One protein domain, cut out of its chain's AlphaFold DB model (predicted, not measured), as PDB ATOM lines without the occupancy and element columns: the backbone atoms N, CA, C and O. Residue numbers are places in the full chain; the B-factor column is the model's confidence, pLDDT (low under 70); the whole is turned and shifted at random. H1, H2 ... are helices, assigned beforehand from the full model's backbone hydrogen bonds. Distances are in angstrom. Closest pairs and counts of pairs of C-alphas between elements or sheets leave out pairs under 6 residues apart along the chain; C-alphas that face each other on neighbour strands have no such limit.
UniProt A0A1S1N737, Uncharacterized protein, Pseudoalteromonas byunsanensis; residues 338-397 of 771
ATOM      1  N   TRP A 338      14.149  10.358  35.031       83.12
ATOM      2  CA  TRP A 338      14.076  10.030  36.458       83.12
ATOM      3  C   TRP A 338      13.065   8.916  36.785       83.12
ATOM      4  O   TRP A 338      13.269   8.190  37.755       83.12
ATOM      5  N   LEU A 339      12.020   8.731  35.965       81.81
ATOM      6  CA  LEU A 339      11.053   7.642  36.141       81.81
ATOM      7  C   LEU A 339      11.690   6.268  35.954       81.81
ATOM      8  O   LEU A 339      11.244   5.315  36.576       81.81
ATOM      9  N   LEU A 340      12.732   6.157  35.129       79.75
ATOM     10  CA  LEU A 340      13.420   4.888  34.912       79.75
ATOM     11  C   LEU A 340      14.072   4.388  36.206       79.75
ATOM     12  O   LEU A 340      13.913   3.226  36.559       79.75
ATOM     13  N   ASN A 341      14.722   5.287  36.947       82.56
ATOM     14  CA  ASN A 341      15.323   4.966  38.243       82.56
ATOM     15  C   ASN A 341      14.248   4.671  39.298       82.56
ATOM     16  O   ASN A 341      14.395   3.737  40.076       82.56
ATOM     17  N   TYR A 342      13.139   5.421  39.286       87.75
ATOM     18  CA  TYR A 342      11.993   5.120  40.146       87.75
ATOM     19  C   TYR A 342      11.440   3.708  39.883       87.75
ATOM     20  O   TYR A 342      11.209   2.964  40.830       87.75
ATOM     21  N   TRP A 343      11.257   3.316  38.616       84.88
ATOM     22  CA  TRP A 343      10.736   1.993  38.264       84.88
ATOM     23  C   TRP A 343      11.725   0.865  38.554       84.88
ATOM     24  O   TRP A 343      11.295  -0.215  38.942       84.88
ATOM     25  N   GLN A 344      13.033   1.096  38.408       83.12
ATOM     26  CA  GLN A 344      14.055   0.144  38.857       83.12
ATOM     27  C   GLN A 344      13.943  -0.106  40.362       83.12
ATOM     28  O   GLN A 344      13.856  -1.256  40.779       83.12
ATOM     29  N   ASP A 345      13.850   0.959  41.159       85.31
ATOM     30  CA  ASP A 345      13.664   0.841  42.605       85.31
ATOM     31  C   ASP A 345      12.325   0.190  42.966       85.31
ATOM     32  O   ASP A 345      12.280  -0.641  43.865       85.31
ATOM     33  N   PHE A 346      11.240   0.522  42.261       86.56
ATOM     34  CA  PHE A 346       9.927  -0.091  42.473       86.56
ATOM     35  C   PHE A 346       9.940  -1.597  42.170       86.56
ATOM     36  O   PHE A 346       9.405  -2.385  42.943       86.56
ATOM     37  N   ASN A 347      10.588  -2.010  41.077       82.06
ATOM     38  CA  ASN A 347      10.701  -3.419  40.685       82.06
ATOM     39  C   ASN A 347      11.651  -4.224  41.592       82.06
ATOM     40  O   ASN A 347      11.583  -5.450  41.588       82.06
ATOM     41  N   ASN A 348      12.514  -3.563  42.371       83.44
ATOM     42  CA  ASN A 348      13.361  -4.219  43.372       83.44
ATOM     43  C   ASN A 348      12.603  -4.551  44.671       83.44
ATOM     44  O   ASN A 348      13.129  -5.283  45.512       83.44
ATOM     45  N   ILE A 349      11.382  -4.032  44.857       83.25
ATOM     46  CA  ILE A 349      10.569  -4.340  46.035       83.25
ATOM     47  C   ILE A 349      10.134  -5.801  45.958       83.25
ATOM     48  O   ILE A 349       9.508  -6.245  44.995       83.25
ATOM     49  N   THR A 350      10.419  -6.563  47.012       80.94
ATOM     50  CA  THR A 350       9.888  -7.921  47.131       80.94
ATOM     51  C   THR A 350       8.400  -7.828  47.433       80.94
ATOM     52  O   THR A 350       8.028  -7.457  48.541       80.94
ATOM     53  N   PHE A 351       7.530  -8.169  46.482       81.12
ATOM     54  CA  PHE A 351       6.083  -8.171  46.716       81.12
ATOM     55  C   PHE A 351       5.720  -9.265  47.733       81.12
ATOM     56  O   PHE A 351       5.729 -10.456  47.409       81.12
ATOM     57  N   CYS A 352       5.459  -8.876  48.978       80.69
ATOM     58  CA  CYS A 352       5.026  -9.741  50.075       80.69
ATOM     59  C   CYS A 352       4.148  -8.947  51.060       80.69
ATOM     60  O   CYS A 352       3.928  -7.747  50.892       80.69
ATOM     61  N   ALA A 353       3.600  -9.612  52.079       80.44
ATOM     62  CA  ALA A 353       2.734  -8.943  53.051       80.44
ATOM     63  C   ALA A 353       3.503  -7.937  53.929       80.44
ATOM     64  O   ALA A 353       2.935  -6.964  54.417       80.44
ATOM     65  N   GLU A 354       4.801  -8.138  54.121       83.25
ATOM     66  CA  GLU A 354       5.653  -7.272  54.929       83.25
ATOM     67  C   GLU A 354       5.997  -5.951  54.209       83.25
ATOM     68  O   GLU A 354       6.181  -4.927  54.867       83.25
ATOM     69  N   SER A 355       5.999  -5.933  52.870       85.50
ATOM     70  CA  SER A 355       6.373  -4.768  52.052       85.50
ATOM     71  C   SER A 355       5.196  -3.889  51.614       85.50
ATOM     72  O   SER A 355       5.388  -2.906  50.906       85.50
ATOM     73  N   ILE A 356       3.960  -4.169  52.046       86.56
ATOM     74  CA  ILE A 356       2.774  -3.413  51.592       86.56
ATOM     75  C   ILE A 356       2.880  -1.920  51.903       86.56
ATOM     76  O   ILE A 356       2.467  -1.098  51.090       86.56
ATOM     77  N   ASN A 357       3.394  -1.558  53.083       86.88
ATOM     78  CA  ASN A 357       3.543  -0.147  53.440       86.88
ATOM     79  C   ASN A 357       4.533   0.540  52.494       86.88
ATOM     80  O   ASN A 357       4.210   1.601  51.979       86.88
ATOM     81  N   GLU A 358       5.658  -0.112  52.188       89.44
ATOM     82  CA  GLU A 358       6.637   0.380  51.216       89.44
ATOM     83  C   GLU A 358       6.020   0.525  49.816       89.44
ATOM     84  O   GLU A 358       6.201   1.551  49.166       89.44
ATOM     85  N   LEU A 359       5.226  -0.454  49.365       87.81
ATOM     86  CA  LEU A 359       4.527  -0.398  48.075       87.81
ATOM     87  C   LEU A 359       3.554   0.778  48.000       87.81
ATOM     88  O   LEU A 359       3.566   1.531  47.028       87.81
ATOM     89  N   VAL A 360       2.719   0.944  49.027       87.69
ATOM     90  CA  VAL A 360       1.738   2.033  49.100       87.69
ATOM     91  C   VAL A 360       2.446   3.381  49.152       87.69
ATOM     92  O   VAL A 360       2.101   4.268  48.380       87.69
ATOM     93  N   GLU A 361       3.484   3.520  49.978       89.69
ATOM     94  CA  GLU A 361       4.299   4.736  50.054       89.69
ATOM     95  C   GLU A 361       4.957   5.060  48.710       89.69
ATOM     96  O   GLU A 361       4.928   6.207  48.262       89.69
ATOM     97  N   LYS A 362       5.488   4.055  48.004       88.44
ATOM     98  CA  LYS A 362       6.075   4.239  46.672       88.44
ATOM     99  C   LYS A 362       5.036   4.668  45.643       88.44
ATOM    100  O   LYS A 362       5.335   5.571  44.859       88.44
ATOM    101  N   ILE A 363       3.834   4.095  45.646       88.38
ATOM    102  CA  ILE A 363       2.734   4.508  44.756       88.38
ATOM    103  C   ILE A 363       2.288   5.944  45.079       88.38
ATOM    104  O   ILE A 363       2.179   6.783  44.179       88.38
ATOM    105  N   ASP A 364       2.089   6.261  46.359       87.94
ATOM    106  CA  ASP A 364       1.665   7.586  46.822       87.94
ATOM    107  C   ASP A 364       2.721   8.663  46.517       87.94
ATOM    108  O   ASP A 364       2.370   9.792  46.152       87.94
ATOM    109  N   SER A 365       4.010   8.301  46.561       89.50
ATOM    110  CA  SER A 365       5.132   9.205  46.271       89.50
ATOM    111  C   SER A 365       5.136   9.756  44.835       89.50
ATOM    112  O   SER A 365       5.649  10.854  44.586       89.50
ATOM    113  N   LEU A 366       4.535   9.037  43.873       86.25
ATOM    114  CA  LEU A 366       4.319   9.546  42.510       86.25
ATOM    115  C   LEU A 366       3.268  10.657  42.491       86.25
ATOM    116  O   LEU A 366       3.421  11.646  41.772       86.25
ATOM    117  N   SER A 367       2.212  10.497  43.289       85.50
ATOM    118  CA  SER A 367       1.061  11.401  43.316       85.50
ATOM    119  C   SER A 367       1.340  12.688  44.094       85.50
ATOM    120  O   SER A 367       0.878  13.759  43.702       85.50
ATOM    121  N   ASN A 368       2.108  12.604  45.184       85.94
ATOM    122  CA  ASN A 368       2.434  13.746  46.045       85.94
ATOM    123  C   ASN A 368       3.698  14.525  45.591       85.94
ATOM    124  O   ASN A 368       4.000  15.595  46.127       85.94
ATOM    125  N   GLY A 369       4.426  14.015  44.588       81.81
ATOM    126  CA  GLY A 369       5.618  14.641  44.006       81.81
ATOM    127  C   GLY A 369       6.930  14.393  44.761       81.81
ATOM    128  O   GLY A 369       7.952  14.986  44.405       81.81
ATOM    129  N   GLU A 370       6.945  13.539  45.785       88.56
ATOM    130  CA  GLU A 370       8.160  13.156  46.515       88.56
ATOM    131  C   GLU A 370       9.100  12.305  45.663       88.56
ATOM    132  O   GLU A 370      10.303  12.578  45.646       88.56
ATOM    133  N   ALA A 371       8.563  11.385  44.853       87.25
ATOM    134  CA  ALA A 371       9.357  10.608  43.901       87.25
ATOM    135  C   ALA A 371      10.150  11.531  42.962       87.25
ATOM    136  O   ALA A 371      11.355  11.374  42.774       87.25
ATOM    137  N   PHE A 372       9.514  12.584  42.440       88.50
ATOM    138  CA  PHE A 372      10.214  13.551  41.596       88.50
ATOM    139  C   PHE A 372      11.372  14.232  42.339       88.50
ATOM    140  O   PHE A 372      12.442  14.413  41.767       88.50
ATOM    141  N   LYS A 373      11.189  14.607  43.610       86.81
ATOM    142  CA  LYS A 373      12.247  15.254  44.402       86.81
ATOM    143  C   LYS A 373      13.433  14.326  44.653       86.81
ATOM    144  O   LYS A 373      14.558  14.818  44.649       86.81
ATOM    145  N   GLN A 374      13.174  13.037  44.864       89.12
ATOM    146  CA  GLN A 374      14.187  12.031  45.169       89.12
ATOM    147  C   GLN A 374      14.993  11.615  43.931       89.12
ATOM    148  O   GLN A 374      16.212  11.519  44.004       89.12
ATOM    149  N   TYR A 375      14.328  11.408  42.792       85.94
ATOM    150  CA  TYR A 375      14.940  10.795  41.606       85.94
ATOM    151  C   TYR A 375      15.373  11.797  40.520       85.94
ATOM    152  O   TYR A 375      15.903  11.383  39.484       85.94
ATOM    153  N   LYS A 376      15.151  13.113  40.704       84.50
ATOM    154  CA  LYS A 376      15.534  14.159  39.731       84.50
ATOM    155  C   LYS A 376      17.057  14.300  39.578       84.50
ATOM    156  O   LYS A 376      17.687  15.226  40.076       84.50
ATOM    157  N   ASN A 377      17.653  13.425  38.782       75.06
ATOM    158  CA  ASN A 377      19.105  13.389  38.592       75.06
ATOM    159  C   ASN A 377      19.611  14.396  37.535       75.06
ATOM    160  O   ASN A 377      20.807  14.474  37.280       75.06
ATOM    161  N   SER A 378      18.714  15.176  36.914       71.50
ATOM    162  CA  SER A 378      19.048  16.200  35.911       71.50
ATOM    163  C   SER A 378      18.221  17.474  36.091       71.50
ATOM    164  O   SER A 378      17.018  17.402  36.353       71.50
ATOM    165  N   LEU A 379      18.841  18.634  35.838       70.00
ATOM    166  CA  LEU A 379      18.196  19.956  35.801       70.00
ATOM    167  C   LEU A 379      17.122  20.084  34.704       70.00
ATOM    168  O   LEU A 379      16.254  20.947  34.801       70.00
ATOM    169  N   THR A 380      17.156  19.232  33.676       73.31
ATOM    170  CA  THR A 380      16.148  19.197  32.600       73.31
ATOM    171  C   THR A 380      14.896  18.390  32.960       73.31
ATOM    172  O   THR A 380      13.921  18.409  32.204       73.31
ATOM    173  N   SER A 381      14.905  17.694  34.103       77.81
ATOM    174  CA  SER A 381      13.800  16.841  34.549       77.81
ATOM    175  C   SER A 381      12.583  17.673  34.941       77.81
ATOM    176  O   SER A 381      12.712  18.669  35.656       77.81
ATOM    177  N   LYS A 382      11.388  17.241  34.532       81.56
ATOM    178  CA  LYS A 382      10.125  17.892  34.908       81.56
ATOM    179  C   LYS A 382       9.248  16.945  35.737       81.56
ATOM    180  O   LYS A 382       9.315  15.731  35.532       81.56
ATOM    181  N   PRO A 383       8.440  17.474  36.676       83.00
ATOM    182  CA  PRO A 383       7.429  16.671  37.353       83.00
ATOM    183  C   PRO A 383       6.368  16.212  36.348       83.00
ATOM    184  O   PRO A 383       6.124  16.880  35.338       83.00
ATOM    185  N   LEU A 384       5.717  15.085  36.639       83.12
ATOM    186  CA  LEU A 384       4.638  14.574  35.801       83.12
ATOM    187  C   LEU A 384       3.458  15.553  35.788       83.12
ATOM    188  O   LEU A 384       3.001  16.016  36.833       83.12
ATOM    189  N   ASN A 385       2.935  15.849  34.597       84.69
ATOM    190  CA  ASN A 385       1.628  16.491  34.484       84.69
ATOM    191  C   ASN A 385       0.514  15.476  34.807       84.69
ATOM    192  O   ASN A 385       0.753  14.269  34.818       84.69
ATOM    193  N   LYS A 386      -0.715  15.952  35.038       84.56
ATOM    194  CA  LYS A 386      -1.847  15.100  35.447       84.56
ATOM    195  C   LYS A 386      -2.069  13.894  34.520       84.56
ATOM    196  O   LYS A 386      -2.233  12.785  35.006       84.56
ATOM    197  N   GLN A 387      -2.010  14.098  33.204       82.56
ATOM    198  CA  GLN A 387      -2.211  13.031  32.218       82.56
ATOM    199  C   GLN A 387      -1.083  11.986  32.248       82.56
ATOM    200  O   GLN A 387      -1.333  10.790  32.136       82.56
ATOM    201  N   SER A 388       0.162  12.427  32.439       79.50
ATOM    202  CA  SER A 388       1.318  11.531  32.553       79.50
ATOM    203  C   SER A 388       1.330  10.790  33.888       79.50
ATOM    204  O   SER A 388       1.749   9.642  33.926       79.50
ATOM    205  N   LEU A 389       0.846  11.415  34.966       84.06
ATOM    206  CA  LEU A 389       0.647  10.765  36.263       84.06
ATOM    207  C   LEU A 389      -0.428   9.678  36.176       84.06
ATOM    208  O   LEU A 389      -0.190   8.556  36.603       84.06
ATOM    209  N   GLU A 390      -1.582   9.979  35.575       82.69
ATOM    210  CA  GLU A 390      -2.646   8.990  35.349       82.69
ATOM    211  C   GLU A 390      -2.150   7.811  34.499       82.69
ATOM    212  O   GLU A 390      -2.466   6.659  34.789       82.69
ATOM    213  N   SER A 391      -1.328   8.086  33.484       80.81
ATOM    214  CA  SER A 391      -0.724   7.054  32.642       80.81
ATOM    215  C   SER A 391       0.395   6.273  33.353       80.81
ATOM    216  O   SER A 391       0.541   5.084  33.105       80.81
ATOM    217  N   ALA A 392       1.158   6.885  34.262       78.44
ATOM    218  CA  ALA A 392       2.155   6.191  35.085       78.44
ATOM    219  C   ALA A 392       1.500   5.267  36.119       78.44
ATOM    220  O   ALA A 392       1.928   4.130  36.293       78.44
ATOM    221  N   LEU A 393       0.429   5.730  36.766       79.69
ATOM    222  CA  LEU A 393      -0.320   4.938  37.740       79.69
ATOM    223  C   LEU A 393      -1.085   3.782  37.084       79.69
ATOM    224  O   LEU A 393      -1.208   2.724  37.689       79.69
ATOM    225  N   SER A 394      -1.573   3.947  35.849       77.25
ATOM    226  CA  SER A 394      -2.306   2.886  35.137       77.25
ATOM    227  C   SER A 394      -1.425   1.725  34.658       77.25
ATOM    228  O   SER A 394      -1.955   0.662  34.327       77.25
ATOM    229  N   VAL A 395      -0.101   1.913  34.638       77.38
ATOM    230  CA  VAL A 395       0.873   0.840  34.385       77.38
ATOM    231  C   VAL A 395       0.962  -0.115  35.575       77.38
ATOM    232  O   VAL A 395       1.201  -1.301  35.372       77.38
ATOM    233  N   ILE A 396       0.715   0.364  36.799       78.88
ATOM    234  CA  ILE A 396       0.793  -0.460  38.008       78.88
ATOM    235  C   ILE A 396      -0.400  -1.424  38.047       78.88
ATOM    236  O   ILE A 396      -1.542  -1.030  38.298       78.88
ATOM    237  N   ARG A 397      -0.120  -2.709  37.827       78.50
ATOM    238  CA  ARG A 397      -1.076  -3.819  37.937       78.50
ATOM    239  C   ARG A 397      -1.272  -4.225  39.403       78.50
ATOM    240  O   ARG A 397      -0.650  -5.161  39.897       78.50
TER     241      ARG A 397
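Overview. This is residues 338 to 397 of the 771 residues of an uncharacterized protein of Pseudoalteromonas byunsanensis (UniProt A0A1S1N737). Look first at H2, the longest helix: it makes an open triangle with H1 and H4, which both run roughly along it but the opposite way, and the short H3 lies across one end, between H2 and H1. Contacts are few, and at the other end the turn of residues 352 to 357 sticks out. The printed part has 60 residues with four named helices, H1, H2, H3 and H4 along the chain, no named strand, and the class all helix. It is compact, with a radius of gyration of the C-alphas of 11.7 A, and elongated, spanning 37 by 22 by 16 A.

Arrangement. Begin at H2, residues 356 to 368. With residues 363 to 367 alone it only just touches H4, residues 386 to 395, with 3 pairs of C-alphas within 8 A; the closest are those of Ser 367 and Leu 389, 7.1 A apart, at a shallow tilt of 23 degrees, opposite ways. H1, residues 338 to 347, is close to H2 but not clearly touching: the closest C-alphas, of Phe 346 and Lys 362, are 7.2 A apart, at a shallow tilt of 15 degrees, opposite ways. H3, residues 370 to 375, and H2 only just touch, only at the corner, with 3 pairs of C-alphas within 8 A; H2 uses residues 362 to 366 alone, the closest C-alphas, of Ser 365 and Ala 371, are 5.0 A apart, and the lines are about perpendicular at 86 degrees. H3 touches H1, with the closest C-alphas, of Trp 338 and Tyr 375, 5.3 A apart, about perpendicular at 80 degrees. H4 is apart from H1 and from H3. Every O i to N i+4 pair is within hydrogen-bond range in H1 and H3, against 7 of 9 in H2 and 5 of 6 in H4.

Along the chain. Find C-alpha 356 at (2.774, -3.413, 51.592); from there H2 runs 18.0 A to C-alpha 368. H1 starts at C-alpha 338, (14.076, 10.030, 36.458), and covers 14.5 A; H3 covers 8.7 A. H4 runs 14.6 A and ends at C-alpha 395, (0.873, 0.840, 34.385).

Size, cuts and confidence. The C-alphas farthest apart, of Ala 353 and Thr 380, are 37.3 A apart. The printed part has no cut. The link from H2 to H3 is tight, and those from H1 to H2 and from H3 to H4 are short. The mean pLDDT of the printed part is 83.2, and no printed residue is under 70.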